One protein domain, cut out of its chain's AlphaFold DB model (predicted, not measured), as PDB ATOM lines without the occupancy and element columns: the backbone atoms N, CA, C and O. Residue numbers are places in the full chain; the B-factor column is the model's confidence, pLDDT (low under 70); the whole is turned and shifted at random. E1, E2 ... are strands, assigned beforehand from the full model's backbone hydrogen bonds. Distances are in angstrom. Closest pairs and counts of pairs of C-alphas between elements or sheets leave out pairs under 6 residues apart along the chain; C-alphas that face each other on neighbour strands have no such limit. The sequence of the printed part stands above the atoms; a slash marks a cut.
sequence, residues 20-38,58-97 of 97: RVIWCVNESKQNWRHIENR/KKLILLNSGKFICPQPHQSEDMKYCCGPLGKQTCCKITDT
ATOM      1  N   ARG A  20     -47.599  38.977   3.187       47.44
ATOM      2  CA  ARG A  20     -48.632  38.798   4.219       47.44
ATOM      3  C   ARG A  20     -49.291  37.424   4.062       47.44
ATOM      4  O   ARG A  20     -50.424  37.316   3.598       47.44
ATOM      5  N   VAL A  21     -48.584  36.355   4.404       56.75
ATOM      6  CA  VAL A  21     -49.191  35.048   4.569       56.75
ATOM      7  C   VAL A  21     -50.051  35.193   5.813       56.75
ATOM      8  O   VAL A  21     -49.536  35.401   6.906       56.75
ATOM      9  N   ILE A  22     -51.374  35.155   5.642       72.19
ATOM     10  CA  ILE A  22     -52.328  35.271   6.759       72.19
ATOM     11  C   ILE A  22     -52.019  34.203   7.832       72.19
ATOM     12  O   ILE A  22     -52.316  34.403   9.003       72.19
ATOM     13  N   TRP A  23     -51.374  33.097   7.438       84.69
ATOM     14  CA  TRP A  23     -51.038  31.961   8.290       84.69
ATOM     15  C   TRP A  23     -49.597  31.487   8.078       84.69
ATOM     16  O   TRP A  23     -49.224  31.117   6.969       84.69
ATOM     17  N   CYS A  24     -48.821  31.396   9.150       89.50
ATOM     18  CA  CYS A  24     -47.549  30.683   9.177       89.50
ATOM     19  C   CYS A  24     -47.774  29.183   9.393       89.50
ATOM     20  O   CYS A  24     -48.801  28.776   9.942       89.50
ATOM     21  N   VAL A  25     -46.800  28.357   9.009       91.06
ATOM     22  CA  VAL A  25     -46.861  26.896   9.136       91.06
ATOM     23  C   VAL A  25     -45.667  26.366   9.918       91.06
ATOM     24  O   VAL A  25     -44.512  26.592   9.551       91.06
ATOM     25  N   ASN A  26     -45.952  25.606  10.975       92.12
ATOM     26  CA  ASN A  26     -44.954  24.859  11.724       92.12
ATOM     27  C   ASN A  26     -45.456  23.439  12.014       92.12
ATOM     28  O   ASN A  26     -46.377  23.234  12.806       92.12
ATOM     29  N   GLU A  27     -44.827  22.460  11.374       90.94
ATOM     30  CA  GLU A  27     -45.153  21.037  11.470       90.94
ATOM     31  C   GLU A  27     -44.897  20.485  12.872       90.94
ATOM     32  O   GLU A  27     -45.600  19.579  13.310       90.94
ATOM     33  N   SER A  28     -43.980  21.083  13.644       90.88
ATOM     34  CA  SER A  28     -43.770  20.689  15.043       90.88
ATOM     35  C   SER A  28     -44.981  21.003  15.929       90.88
ATOM     36  O   SER A  28     -45.096  20.467  17.027       90.88
ATOM     37  N   LYS A  29     -45.879  21.891  15.475       87.56
ATOM     38  CA  LYS A  29     -47.154  22.212  16.136       87.56
ATOM     39  C   LYS A  29     -48.316  21.367  15.600       87.56
ATOM     40  O   LYS A  29     -49.443  21.512  16.080       87.56
ATOM     41  N   GLN A  30     -48.079  20.515  14.603       91.94
ATOM     42  CA  GLN A  30     -49.100  19.638  14.051       91.94
ATOM     43  C   GLN A  30     -49.440  18.530  15.052       91.94
ATOM     44  O   GLN A  30     -48.559  17.929  15.663       91.94
ATOM     45  N   ASN A  31     -50.729  18.248  15.226       92.31
ATOM     46  CA  ASN A  31     -51.195  17.228  16.160       92.31
ATOM     47  C   ASN A  31     -52.178  16.283  15.471       92.31
ATOM     48  O   ASN A  31     -53.236  16.708  14.999       92.31
ATOM     49  N   TRP A  32     -51.826  15.000  15.453       90.44
ATOM     50  CA  TRP A  32     -52.629  13.912  14.915       90.44
ATOM     51  C   TRP A  32     -53.088  12.992  16.038       90.44
ATOM     52  O   TRP A  32     -52.298  12.588  16.888       90.44
ATOM     53  N   ARG A  33     -54.359  12.593  16.007       88.62
ATOM     54  CA  ARG A  33     -54.921  11.654  16.977       88.62
ATOM     55  C   ARG A  33     -55.481  10.429  16.280       88.62
ATOM     56  O   ARG A  33     -56.296  10.536  15.365       88.62
ATOM     57  N   HIS A  34     -55.069   9.263  16.765       85.75
ATOM     58  CA  HIS A  34     -55.703   8.002  16.420       85.75
ATOM     59  C   HIS A  34     -56.973   7.851  17.252       85.75
ATOM     60  O   HIS A  34     -56.935   7.935  18.481       85.75
ATOM     61  N   ILE A  35     -58.094   7.640  16.579       79.88
ATOM     62  CA  ILE A  35     -59.352   7.276  17.211       79.88
ATOM     63  C   ILE A  35     -59.629   5.826  16.856       79.88
ATOM     64  O   ILE A  35     -59.810   5.469  15.689       79.88
ATOM     65  N   GLU A  36     -59.644   4.987  17.884       73.69
ATOM     66  CA  GLU A  36     -60.208   3.653  17.788       73.69
ATOM     67  C   GLU A  36     -61.701   3.768  18.082       73.69
ATOM     68  O   GLU A  36     -62.102   4.018  19.220       73.69
ATOM     69  N   ASN A  37     -62.536   3.592  17.059       61.22
ATOM     70  CA  ASN A  37     -63.957   3.396  17.302       61.22
ATOM     71  C   ASN A  37     -64.126   2.007  17.920       61.22
ATOM     72  O   ASN A  37     -64.113   0.996  17.216       61.22
ATOM     73  N   ARG A  38     -64.280   1.947  19.245       57.28
ATOM     74  CA  ARG A  38     -64.851   0.766  19.891       57.28
ATOM     75  C   ARG A  38     -66.319   0.725  19.482       57.28
ATOM     76  O   ARG A  38     -67.136   1.437  20.057       57.28
ATOM     77  N   LYS A  58     -59.420   2.076  12.652       67.12
ATOM     78  CA  LYS A  58     -58.511   3.100  13.164       67.12
ATOM     79  C   LYS A  58     -58.663   4.325  12.274       67.12
ATOM     80  O   LYS A  58     -58.230   4.314  11.126       67.12
ATOM     81  N   LYS A  59     -59.296   5.377  12.787       80.44
ATOM     82  CA  LYS A  59     -59.405   6.659  12.085       80.44
ATOM     83  C   LYS A  59     -58.296   7.586  12.566       80.44
ATOM     84  O   LYS A  59     -58.143   7.790  13.767       80.44
ATOM     85  N   LEU A  60     -57.540   8.163  11.638       86.25
ATOM     86  CA  LEU A  60     -56.586   9.230  11.933       86.25
ATOM     87  C   LEU A  60     -57.283  10.584  11.755       86.25
ATOM     88  O   LEU A  60     -57.891  10.832  10.715       86.25
ATOM     89  N   ILE A  61     -57.229  11.447  12.770       89.62
ATOM     90  CA  ILE A  61     -57.822  12.790  12.729       89.62
ATOM     91  C   ILE A  61     -56.739  13.837  12.972       89.62
ATOM     92  O   ILE A  61     -55.958  13.724  13.917       89.62
ATOM     93  N   LEU A  62     -56.718  14.871  12.129       88.25
ATOM     94  CA  LEU A  62     -55.885  16.055  12.316       88.25
ATOM     95  C   LEU A  62     -56.564  16.997  13.315       88.25
ATOM     96  O   LEU A  62     -57.618  17.551  13.014       88.25
ATOM     97  N   LEU A  63     -55.974  17.174  14.494       89.81
ATOM     98  CA  LEU A  63     -56.479  18.091  15.520       89.81
ATOM     99  C   LEU A  63     -55.921  19.503  15.349       89.81
ATOM    100  O   LEU A  63     -56.633  20.482  15.544       89.81
ATOM    101  N   ASN A  64     -54.644  19.607  14.985       89.56
ATOM    102  CA  ASN A  64     -53.986  20.874  14.709       89.56
ATOM    103  C   ASN A  64     -53.149  20.721  13.443       89.56
ATOM    104  O   ASN A  64     -52.324  19.817  13.370       89.56
ATOM    105  N   SER A  65     -53.358  21.597  12.461       89.50
ATOM    106  CA  SER A  65     -52.631  21.579  11.185       89.50
ATOM    107  C   SER A  65     -51.225  22.178  11.264       89.50
ATOM    108  O   SER A  65     -50.516  22.174  10.265       89.50
ATOM    109  N   GLY A  66     -50.831  22.729  12.417       91.12
ATOM    110  CA  GLY A  66     -49.583  23.476  12.559       91.12
ATOM    111  C   GLY A  66     -49.652  24.894  11.984       91.12
ATOM    112  O   GLY A  66     -48.649  25.605  11.993       91.12
ATOM    113  N   LYS A  67     -50.824  25.329  11.499       92.19
ATOM    114  CA  LYS A  67     -51.068  26.700  11.037       92.19
ATOM    115  C   LYS A  67     -51.281  27.642  12.219       92.19
ATOM    116  O   LYS A  67     -52.014  27.311  13.147       92.19
ATOM    117  N   PHE A  68     -50.676  28.824  12.176       90.69
ATOM    118  CA  PHE A  68     -50.836  29.851  13.209       90.69
ATOM    119  C   PHE A  68     -50.749  31.262  12.624       90.69
ATOM    120  O   PHE A  68     -50.148  31.463  11.574       90.69
ATOM    121  N   ILE A  69     -51.355  32.233  13.307       91.12
ATOM    122  CA  ILE A  69     -51.266  33.660  12.966       91.12
ATOM    123  C   ILE A  69     -50.182  34.300  13.831       91.12
ATOM    124  O   ILE A  69     -49.984  33.905  14.984       91.12
ATOM    125  N   CYS A  70     -49.505  35.288  13.258       90.25
ATOM    126  CA  CYS A  70     -48.588  36.167  13.959       90.25
ATOM    127  C   CYS A  70     -49.231  37.543  14.223       90.25
ATOM    128  O   CYS A  70     -49.923  38.054  13.338       90.25
ATOM    129  N   PRO A  71     -48.992  38.169  15.389       91.88
ATOM    130  CA  PRO A  71     -48.256  37.627  16.536       91.88
ATOM    131  C   PRO A  71     -49.063  36.553  17.285       91.88
ATOM    132  O   PRO A  71     -50.294  36.542  17.260       91.88
ATOM    133  N   GLN A  72     -48.373  35.636  17.968       90.56
ATOM    134  CA  GLN A  72     -49.026  34.708  18.898       90.56
ATOM    135  C   GLN A  72     -49.401  35.425  20.219       90.56
ATOM    136  O   GLN A  72     -48.794  36.445  20.536       90.56
ATOM    137  N   PRO A  73     -50.332  34.892  21.044       89.56
ATOM    138  CA  PRO A  73     -50.848  35.578  22.243       89.56
ATOM    139  C   PRO A  73     -49.812  36.042  23.284       89.56
ATOM    140  O   PRO A  73     -50.120  36.888  24.114       89.56
ATOM    141  N   HIS A  74     -48.599  35.486  23.261       90.38
ATOM    142  CA  HIS A  74     -47.509  35.822  24.187       90.38
ATOM    143  C   HIS A  74     -46.319  36.492  23.486       90.38
ATOM    144  O   HIS A  74     -45.192  36.424  23.968       90.38
ATOM    145  N   GLN A  75     -46.550  37.089  22.318       90.88
ATOM    146  CA  GLN A  75     -45.528  37.759  21.523       90.88
ATOM    147  C   GLN A  75     -45.810  39.251  21.394       90.88
ATOM    148  O   GLN A  75     -46.937  39.712  21.559       90.88
ATOM    149  N   SER A  76     -44.751  39.995  21.091       90.69
ATOM    150  CA  SER A  76     -44.832  41.428  20.826       90.69
ATOM    151  C   SER A  76     -45.661  41.713  19.571       90.69
ATOM    152  O   SER A  76     -45.618  40.949  18.605       90.69
ATOM    153  N   GLU A  77     -46.390  42.832  19.562       89.19
ATOM    154  CA  GLU A  77     -47.300  43.203  18.468       89.19
ATOM    155  C   GLU A  77     -46.602  43.377  17.113       89.19
ATOM    156  O   GLU A  77     -47.231  43.233  16.066       89.19
ATOM    157  N   ASP A  78     -45.309  43.694  17.115       87.44
ATOM    158  CA  ASP A  78     -44.485  43.907  15.924       87.44
ATOM    159  C   ASP A  78     -43.995  42.605  15.267       87.44
ATOM    160  O   ASP A  78     -43.516  42.633  14.130       87.44
ATOM    161  N   MET A  79     -44.184  41.450  15.914       89.69
ATOM    162  CA  MET A  79     -43.878  40.133  15.352       89.69
ATOM    163  C   MET A  79     -44.966  39.677  14.370       89.69
ATOM    164  O   MET A  79     -45.697  38.729  14.641       89.69
ATOM    165  N   LYS A  80     -45.110  40.378  13.241       87.88
ATOM    166  CA  LYS A  80     -46.200  40.185  12.260       87.88
ATOM    167  C   LYS A  80     -45.835  39.284  11.075       87.88
ATOM    168  O   LYS A  80     -46.681  39.058  10.212       87.88
ATOM    169  N   TYR A  81     -44.600  38.791  11.007       87.12
ATOM    170  CA  TYR A  81     -44.070  38.088   9.836       87.12
ATOM    171  C   TYR A  81     -43.796  36.615  10.134       87.12
ATOM    172  O   TYR A  81     -43.435  36.261  11.254       87.12
ATOM    173  N   CYS A  82     -43.940  35.762   9.117       88.94
ATOM    174  CA  CYS A  82     -43.519  34.365   9.169       88.94
ATOM    175  C   CYS A  82     -42.061  34.257   8.706       88.94
ATOM    176  O   CYS A  82     -41.789  34.381   7.513       88.94
ATOM    177  N   CYS A  83     -41.138  33.990   9.625       87.44
ATOM    178  CA  CYS A  83     -39.736  33.734   9.301       87.44
ATOM    179  C   CYS A  83     -39.417  32.244   9.283       87.44
ATOM    180  O   CYS A  83     -40.097  31.444   9.926       87.44
ATOM    181  N   GLY A  84     -38.336  31.892   8.587       86.88
ATOM    182  CA  GLY A  84     -37.845  30.523   8.470       86.88
ATOM    183  C   GLY A  84     -38.467  29.742   7.306       86.88
ATOM    184  O   GLY A  84     -39.377  30.231   6.626       86.88
ATOM    185  N   PRO A  85     -37.967  28.522   7.048       86.38
ATOM    186  CA  PRO A  85     -38.463  27.685   5.965       86.38
ATOM    187  C   PRO A  85     -39.896  27.212   6.243       86.38
ATOM    188  O   PRO A  85     -40.302  27.048   7.399       86.38
ATOM    189  N   LEU A  86     -40.660  26.960   5.175       84.56
ATOM    190  CA  LEU A  86     -41.997  26.365   5.265       84.56
ATOM    191  C   LEU A  86     -41.953  25.079   6.108       84.56
ATOM    192  O   LEU A  86     -41.038  24.271   5.969       84.56
ATOM    193  N   GLY A  87     -42.916  24.924   7.019       85.75
ATOM    194  CA  GLY A  87     -42.976  23.792   7.950       85.75
ATOM    195  C   GLY A  87     -42.163  23.973   9.237       85.75
ATOM    196  O   GLY A  87     -42.391  23.244  10.199       85.75
ATOM    197  N   LYS A  88     -41.288  24.983   9.331       90.56
ATOM    198  CA  LYS A  88     -40.562  25.344  10.568       90.56
ATOM    199  C   LYS A  88     -40.662  26.836  10.884       90.56
ATOM    200  O   LYS A  88     -39.758  27.404  11.492       90.56
ATOM    201  N   GLN A  89     -41.746  27.480  10.456       90.62
ATOM    202  CA  GLN A  89     -41.856  28.928  10.574       90.62
ATOM    203  C   GLN A  89     -42.080  29.375  12.023       90.62
ATOM    204  O   GLN A  89     -42.671  28.658  12.843       90.62
ATOM    205  N   THR A  90     -41.655  30.600  12.320       91.00
ATOM    206  CA  THR A  90     -41.874  31.300  13.593       91.00
ATOM    207  C   THR A  90     -42.280  32.748  13.339       91.00
ATOM    208  O   THR A  90     -41.959  33.303  12.289       91.00
ATOM    209  N   CYS A  91     -42.979  33.374  14.292       90.62
ATOM    210  CA  CYS A  91     -43.231  34.812  14.201       90.62
ATOM    211  C   CYS A  91     -41.943  35.596  14.439       90.62
ATOM    212  O   CYS A  91     -41.186  35.263  15.351       90.62
ATOM    213  N   CYS A  92     -41.727  36.633  13.640       88.31
ATOM    214  CA  CYS A  92     -40.558  37.503  13.696       88.31
ATOM    215  C   CYS A  92     -40.928  38.942  13.333       88.31
ATOM    216  O   CYS A  92     -42.024  39.214  12.819       88.31
ATOM    217  N   LYS A  93     -39.999  39.862  13.593       88.06
ATOM    218  CA  LYS A  93     -40.069  41.251  13.142       88.06
ATOM    219  C   LYS A  93     -39.433  41.376  11.759       88.06
ATOM    220  O   LYS A  93     -38.589  40.572  11.383       88.06
ATOM    221  N   ILE A  94     -39.776  42.434  11.024       78.25
ATOM    222  CA  ILE A  94     -39.125  42.748   9.737       78.25
ATOM    223  C   ILE A  94     -37.630  43.069   9.887       78.25
ATOM    224  O   ILE A  94     -36.882  43.003   8.926       78.25
ATOM    225  N   THR A  95     -37.191  43.444  11.087       76.69
ATOM    226  CA  THR A  95     -35.777  43.698  11.390       76.69
ATOM    227  C   THR A  95     -34.993  42.420  11.670       76.69
ATOM    228  O   THR A  95     -33.773  42.484  11.767       76.69
ATOM    229  N   ASP A  96     -35.685  41.291  11.850       66.25
ATOM    230  CA  ASP A  96     -35.075  39.995  12.164       66.25
ATOM    231  C   ASP A  96     -34.824  39.146  10.897       66.25
ATOM    232  O   ASP A  96     -34.272  38.051  11.003       66.25
ATOM    233  N   THR A  97     -35.263  39.619   9.721       56.12
ATOM    234  CA  THR A  97     -34.969  39.036   8.394       56.12
ATOM    235  C   THR A  97     -33.709  39.625   7.795       56.12
ATOM    236  O   THR A  97     -32.917  38.834   7.240       56.12
TER     237      THR A  97
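What this domain is: This is residues 20 to 38 and 58 to 97 of the 97 residues of an uncharacterized protein of Trichobilharzia regenti (UniProt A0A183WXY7). A long ribbon of two antiparallel strands, E1 and E2, makes one arm of the model, and at its other end sits a small head made of the short hairpin E3 and E4 with the loop of residues 69 to 80. The ribbon's far end, by residues 36 and 58, is open at a cut, and E1 bends at residue 28 on its way from the head. The printed part has 59 residues, with no named helix and four named strands, E1, E2, E3 and E4 in that order along the chain, and its class is all strand. Each of its two sheets is one antiparallel pair, E1 - E2 and E3 - E4. The whole is loose, with a radius of gyration of the C-alphas of 14.5 A, and its C-alphas span 52 by 22 by 16 A.

How they stand to each other: E1, residues 24 to 36, and E2, residues 58 to 68, are antiparallel neighbours, with 161 degrees between their N-to-C directions. N 24 and O 68 are within hydrogen-bond range at 2.8 A, and towards the other end of the pair N 35 and O 59 are within hydrogen-bond range at 2.8 A. E3, residues 81 to 83, and E4, residues 90 to 92, form a hairpin, antiparallel at 123 degrees. Its N 83 and O 90 are within hydrogen-bond range at 2.9 A, and N 92 and O 81 at 3.0 A. The closest C-alphas of E1 and E3 are those of Cys 24 and Cys 82, 5.5 A apart. The closest of E1 and E4 are those of Cys 24 and Thr 90, 7.2 A apart. E2 is apart from E3 and from E4.

Where its parts are: E1 begins at C-alpha 24, at (-47.549, 30.683, 9.177), bends by 60 degrees at residue 28, and measures 31.1 A from first to last C-alpha. E2 runs from C-alpha 58, at (-58.511, 3.100, 13.164), to C-alpha 68 over 27.8 A. E3, Tyr 81 to Cys 83, and E4, Thr 90 to Cys 92, have three residues each, and E4 ends at C-alpha 92, at (-40.558, 37.503, 13.696).

The domain as a whole: The two C-alphas farthest apart are those of Arg 38 and Thr 95, at 52.5 A. Residues 39 to 57 are not printed, and C-alphas 38 and 58 are 9.5 A apart across this cut, which lies in the link from E1 to E2. The link from E2 to E3 is long, with 12 residues, and the link from E3 to E4 is short, with 6. The mean pLDDT of the printed part is 84.4; residues 20 to 21, 37 to 38, 58 and 96 to 97 are under 70.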